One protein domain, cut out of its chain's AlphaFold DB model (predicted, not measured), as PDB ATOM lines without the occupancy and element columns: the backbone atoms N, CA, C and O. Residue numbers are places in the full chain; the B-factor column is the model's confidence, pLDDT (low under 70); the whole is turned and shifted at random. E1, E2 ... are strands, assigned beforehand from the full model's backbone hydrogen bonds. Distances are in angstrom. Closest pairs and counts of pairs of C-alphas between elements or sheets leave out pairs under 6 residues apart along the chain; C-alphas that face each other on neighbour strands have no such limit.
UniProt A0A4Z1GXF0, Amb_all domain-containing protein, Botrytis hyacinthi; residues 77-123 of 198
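This is residues 77 to 123 of the 198 residues of the protein "Amb_all domain-containing protein" of Botrytis hyacinthi (UniProt A0A4Z1GXF0). Little regular structure is present: one long looping stretch, residues 81 to 117, makes most of the body, and a small two-strand hairpin, E1 and E2, lies at one end, with residues 88 to 93 sticking out. The printed part has 47 residues, no named helix and two named strands, E1 then E2, in one antiparallel sheet. The class is all strand, with only 9 residues in named elements. The whole is compact, with a radius of gyration of the C-alphas of 10.3 A and spans of 26 by 23 by 15 A.

E1, residues 77 to 80, begins at C-alpha 77 (220.139, 267.364, 258.071) and measures 10.1 A. E2, residues 118 to 122, measures 13.9 A and ends at C-alpha 122 (224.399, 264.561, 253.973).

E1 and E2 are a hairpin, antiparallel at 150 degrees between their directions. C-alphas 78 and 120 face each other at 4.3 A. N 77 and O 121, 2.9 A apart, are within hydrogen-bond range.

The C-alphas farthest apart, of Asn 91 and Asn 101, are 28.2 A apart. The link from E1 to E2 is long, 37 residues. The printed part has no cut, and no printed residue is under 70 in pLDDT.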
ATOM      1  N   ARG A  77     221.495 267.144 257.556       98.19
ATOM      2  CA  ARG A  77     220.139 267.364 258.071       98.19
ATOM      3  C   ARG A  77     219.695 266.184 258.926       98.19
ATOM      4  O   ARG A  77     219.974 265.042 258.575       98.19
ATOM      5  N   THR A  78     219.011 266.481 260.033       98.44
ATOM      6  CA  THR A  78     218.429 265.489 260.945       98.44
ATOM      7  C   THR A  78     216.928 265.687 261.030       98.44
ATOM      8  O   THR A  78     216.472 266.766 261.406       98.44
ATOM      9  N   GLU A  79     216.162 264.652 260.708       97.81
ATOM     10  CA  GLU A  79     214.702 264.703 260.718       97.81
ATOM     11  C   GLU A  79     214.072 263.312 260.795       97.81
ATOM     12  O   GLU A  79     214.769 262.309 260.951       97.81
ATOM     13  N   LYS A  80     212.740 263.249 260.738       98.06
ATOM     14  CA  LYS A  80     212.013 261.981 260.672       98.06
ATOM     15  C   LYS A  80     212.075 261.420 259.253       98.06
ATOM     16  O   LYS A  80     211.773 262.132 258.304       98.06
ATOM     17  N   GLY A  81     212.417 260.142 259.148       97.69
ATOM     18  CA  GLY A  81     212.271 259.348 257.931       97.69
ATOM     19  C   GLY A  81     211.212 258.262 258.103       97.69
ATOM     20  O   GLY A  81     210.299 258.381 258.923       97.69
ATOM     21  N   CYS A  82     211.372 257.158 257.383       97.56
ATOM     22  CA  CYS A  82     210.613 255.931 257.609       97.56
ATOM     23  C   CYS A  82     211.468 254.695 257.339       97.56
ATOM     24  O   CYS A  82     212.370 254.724 256.504       97.56
ATOM     25  N   THR A  83     211.149 253.592 258.013       96.44
ATOM     26  CA  THR A  83     211.605 252.272 257.579       96.44
ATOM     27  C   THR A  83     210.640 251.795 256.486       96.44
ATOM     28  O   THR A  83     209.437 251.698 256.746       96.44
ATOM     29  N   PRO A  84     211.113 251.567 255.253       96.19
ATOM     30  CA  PRO A  84     210.238 251.223 254.142       96.19
ATOM     31  C   PRO A  84     209.712 249.790 254.288       96.19
ATOM     32  O   PRO A  84     210.411 248.920 254.806       96.19
ATOM     33  N   LEU A  85     208.514 249.508 253.767       95.31
ATOM     34  CA  LEU A  85     207.925 248.156 253.781       95.31
ATOM     35  C   LEU A  85     208.791 247.123 253.044       95.31
ATOM     36  O   LEU A  85     208.722 245.931 253.333       95.31
ATOM     37  N   SER A  86     209.607 247.574 252.088       92.69
ATOM     38  CA  SER A  86     210.559 246.738 251.351       92.69
ATOM     39  C   SER A  86     211.777 246.321 252.179       92.69
ATOM     40  O   SER A  86     212.493 245.402 251.776       92.69
ATOM     41  N   ASN A  87     212.034 246.964 253.322       93.50
ATOM     42  CA  ASN A  87     213.124 246.582 254.206       93.50
ATOM     43  C   ASN A  87     212.735 245.328 255.002       93.50
ATOM     44  O   ASN A  87     212.109 245.393 256.057       93.50
ATOM     45  N   THR A  88     213.145 244.174 254.481       91.50
ATOM     46  CA  THR A  88     212.980 242.855 255.113       91.50
ATOM     47  C   THR A  88     214.260 242.368 255.800       91.50
ATOM     48  O   THR A  88     214.347 241.217 256.234       91.50
ATOM     49  N   CYS A  89     215.279 243.228 255.898       91.50
ATOM     50  CA  CYS A  89     216.575 242.875 256.456       91.50
ATOM     51  C   CYS A  89     216.510 242.753 257.984       91.50
ATOM     52  O   CYS A  89     215.979 243.612 258.686       91.50
ATOM     53  N   THR A  90     217.130 241.708 258.526       89.44
ATOM     54  CA  THR A  90     217.255 241.515 259.977       89.44
ATOM     55  C   THR A  90     218.420 242.320 260.561       89.44
ATOM     56  O   THR A  90     219.343 242.703 259.843       89.44
ATOM     57  N   ASN A  91     218.424 242.531 261.882       84.88
ATOM     58  CA  ASN A  91     219.522 243.168 262.634       84.88
ATOM     59  C   ASN A  91     219.869 244.608 262.203       84.88
ATOM     60  O   ASN A  91     220.996 245.053 262.399       84.88
ATOM     61  N   GLY A  92     218.919 245.341 261.613       80.12
ATOM     62  CA  GLY A  92     219.134 246.731 261.192       80.12
ATOM     63  C   GLY A  92     220.064 246.889 259.985       80.12
ATOM     64  O   GLY A  92     220.589 247.977 259.768       80.12
ATOM     65  N   ALA A  93     220.280 245.818 259.213       89.00
ATOM     66  CA  ALA A  93     221.133 245.833 258.022       89.00
ATOM     67  C   ALA A  93     220.477 246.487 256.791       89.00
ATOM     68  O   ALA A  93     221.144 246.690 255.780       89.00
ATOM     69  N   GLY A  94     219.176 246.783 256.852       93.12
ATOM     70  CA  GLY A  94     218.463 247.447 255.767       93.12
ATOM     71  C   GLY A  94     218.564 248.969 255.822       93.12
ATOM     72  O   GLY A  94     219.072 249.551 256.782       93.12
ATOM     73  N   GLN A  95     218.054 249.612 254.778       96.69
ATOM     74  CA  GLN A  95     218.024 251.065 254.661       96.69
ATOM     75  C   GLN A  95     216.763 251.653 255.301       96.69
ATOM     76  O   GLN A  95     215.684 251.055 255.252       96.69
ATOM     77  N   ASP A  96     216.910 252.852 255.854       97.00
ATOM     78  CA  ASP A  96     215.782 253.747 256.119       97.00
ATOM     79  C   ASP A  96     215.583 254.662 254.900       97.00
ATOM     80  O   ASP A  96     216.393 254.665 253.978       97.00
ATOM     81  N   SER A  97     214.517 255.453 254.869       97.62
ATOM     82  CA  SER A  97     214.241 256.398 253.786       97.62
ATOM     83  C   SER A  97     214.182 257.828 254.296       97.62
ATOM     84  O   SER A  97     213.583 258.093 255.342       97.62
ATOM     85  N   VAL A  98     214.730 258.756 253.509       98.25
ATOM     86  CA  VAL A  98     214.403 260.183 253.617       98.25
ATOM     87  C   VAL A  98     212.949 260.382 253.188       98.25
ATOM     88  O   VAL A  98     212.503 259.774 252.211       98.25
ATOM     89  N   ASP A  99     212.197 261.217 253.910       97.31
ATOM     90  CA  ASP A  99     210.812 261.549 253.557       97.31
ATOM     91  C   ASP A  99     210.753 262.669 252.507       97.31
ATOM     92  O   ASP A  99     210.367 263.810 252.771       97.31
ATOM     93  N   ILE A 100     211.190 262.358 251.287       95.00
ATOM     94  CA  ILE A 100     211.130 263.317 250.187       95.00
ATOM     95  C   ILE A 100     209.689 263.435 249.676       95.00
ATOM     96  O   ILE A 100     209.055 262.439 249.335       95.00
ATOM     97  N   ASN A 101     209.157 264.658 249.614       94.75
ATOM     98  CA  ASN A 101     207.819 264.954 249.080       94.75
ATOM     99  C   ASN A 101     206.673 264.110 249.693       94.75
ATOM    100  O   ASN A 101     205.693 263.816 249.009       94.75
ATOM    101  N   GLY A 102     206.786 263.714 250.965       96.12
ATOM    102  CA  GLY A 102     205.783 262.884 251.639       96.12
ATOM    103  C   GLY A 102     205.770 261.425 251.172       96.12
ATOM    104  O   GLY A 102     204.732 260.763 251.256       96.12
ATOM    105  N   TRP A 103     206.885 260.916 250.633       97.19
ATOM    106  CA  TRP A 103     207.019 259.519 250.216       97.19
ATOM    107  C   TRP A 103     206.781 258.554 251.378       97.19
ATOM    108  O   TRP A 103     206.118 257.531 251.191       97.19
ATOM    109  N   CYS A 104     207.263 258.890 252.577       97.75
ATOM    110  CA  CYS A 104     207.051 258.081 253.769       97.75
ATOM    111  C   CYS A 104     205.600 258.105 254.244       97.75
ATOM    112  O   CYS A 104     205.169 257.143 254.869       97.75
ATOM    113  N   GLU A 105     204.832 259.148 253.929       97.00
ATOM    114  CA  GLU A 105     203.417 259.267 254.314       97.00
ATOM    115  C   GLU A 105     202.492 258.364 253.486       97.00
ATOM    116  O   GLU A 105     201.307 258.224 253.791       97.00
ATOM    117  N   GLN A 106     203.011 257.744 252.423       96.88
ATOM    118  CA  GLN A 106     202.234 256.836 251.590       96.88
ATOM    119  C   GLN A 106     202.136 255.456 252.266       96.88
ATOM    120  O   GLN A 106     203.169 254.808 252.472       96.88
ATOM    121  N   PRO A 107     200.923 254.926 252.527       95.19
ATOM    122  CA  PRO A 107     200.752 253.609 253.150       95.19
ATOM    123  C   PRO A 107     201.347 252.444 252.347       95.19
ATOM    124  O   PRO A 107     201.603 251.382 252.902       95.19
ATOM    125  N   GLY A 108     201.566 252.627 251.039       96.25
ATOM    126  CA  GLY A 108     202.240 251.643 250.186       96.25
ATOM    127  C   GLY A 108     203.766 251.619 250.331       96.25
ATOM    128  O   GLY A 108     204.399 250.681 249.857       96.25
ATOM    129  N   ASN A 109     204.353 252.624 250.985       96.88
ATOM    130  CA  ASN A 109     205.800 252.780 251.117       96.88
ATOM    131  C   ASN A 109     206.290 252.495 252.538       96.88
ATOM    132  O   ASN A 109     207.359 251.908 252.703       96.88
ATOM    133  N   SER A 110     205.524 252.883 253.561       96.62
ATOM    134  CA  SER A 110     205.856 252.609 254.963       96.62
ATOM    135  C   SER A 110     204.615 252.332 255.817       96.62
ATOM    136  O   SER A 110     203.514 252.799 255.507       96.62
ATOM    137  N   ASP A 111     204.793 251.563 256.894       94.69
ATOM    138  CA  ASP A 111     203.738 251.301 257.874       94.69
ATOM    139  C   ASP A 111     203.499 252.551 258.733       94.69
ATOM    140  O   ASP A 111     204.304 252.909 259.594       94.69
ATOM    141  N   GLN A 112     202.356 253.201 258.507       95.69
ATOM    142  CA  GLN A 112     201.980 254.451 259.172       95.69
ATOM    143  C   GLN A 112     201.694 254.288 260.673       95.69
ATOM    144  O   GLN A 112     201.596 255.285 261.387       95.69
ATOM    145  N   SER A 113     201.527 253.054 261.157       94.69
ATOM    146  CA  SER A 113     201.299 252.773 262.576       94.69
ATOM    147  C   SER A 113     202.594 252.702 263.389       94.69
ATOM    148  O   SER A 113     202.556 252.826 264.616       94.69
ATOM    149  N   LEU A 114     203.741 252.525 262.725       92.00
ATOM    150  CA  LEU A 114     205.031 252.380 263.386       92.00
ATOM    151  C   LEU A 114     205.692 253.740 263.664       92.00
ATOM    152  O   LEU A 114     205.516 254.703 262.912       92.00
ATOM    153  N   PRO A 115     206.497 253.848 264.740       93.44
ATOM    154  CA  PRO A 115     207.280 255.048 264.994       93.44
ATOM    155  C   PRO A 115     208.254 255.342 263.850       93.44
ATOM    156  O   PRO A 115     209.015 254.477 263.420       93.44
ATOM    157  N   LYS A 116     208.279 256.599 263.411       95.69
ATOM    158  CA  LYS A 116     209.237 257.074 262.411       95.69
ATOM    159  C   LYS A 116     210.637 257.228 263.022       95.69
ATOM    160  O   LYS A 116     210.755 257.928 264.036       95.69
ATOM    161  N   PRO A 117     211.688 256.630 262.430       96.06
ATOM    162  CA  PRO A 117     213.055 256.797 262.900       96.06
ATOM    163  C   PRO A 117     213.534 258.238 262.697       96.06
ATOM    164  O   PRO A 117     213.116 258.927 261.762       96.06
ATOM    165  N   ILE A 118     214.442 258.683 263.569       97.94
ATOM    166  CA  ILE A 118     215.222 259.904 263.349       97.94
ATOM    167  C   ILE A 118     216.452 259.526 262.530       97.94
ATOM    168  O   ILE A 118     217.242 258.678 262.946       97.94
ATOM    169  N   ILE A 119     216.605 260.158 261.373       97.75
ATOM    170  CA  ILE A 119     217.700 259.929 260.434       97.75
ATOM    171  C   ILE A 119     218.571 261.180 260.330       97.75
ATOM    172  O   ILE A 119     218.079 262.291 260.520       97.75
ATOM    173  N   THR A 120     219.851 261.001 259.995       98.31
ATOM    174  CA  THR A 120     220.792 262.096 259.738       98.31
ATOM    175  C   THR A 120     221.561 261.800 258.464       98.31
ATOM    176  O   THR A 120     222.247 260.786 258.392       98.31
ATOM    177  N   TYR A 121     221.473 262.682 257.476       98.25
ATOM    178  CA  TYR A 121     222.060 262.469 256.154       98.25
ATOM    179  C   TYR A 121     222.806 263.709 255.656       98.25
ATOM    180  O   TYR A 121     222.599 264.824 256.144       98.25
ATOM    181  N   ASP A 122     223.670 263.505 254.665       98.56
ATOM    182  CA  ASP A 122     224.399 264.561 253.973       98.56
ATOM    183  C   ASP A 122     223.504 265.259 252.946       98.56
ATOM    184  O   ASP A 122     222.917 264.608 252.079       98.56
ATOM    185  N   VAL A 123     223.391 266.585 253.025       98.38
ATOM    186  CA  VAL A 123     222.494 267.361 252.158       98.38
ATOM    187  C   VAL A 123     222.992 267.400 250.710       98.38
ATOM    188  O   VAL A 123     222.174 267.536 249.799       98.38
TER     189      VAL A 123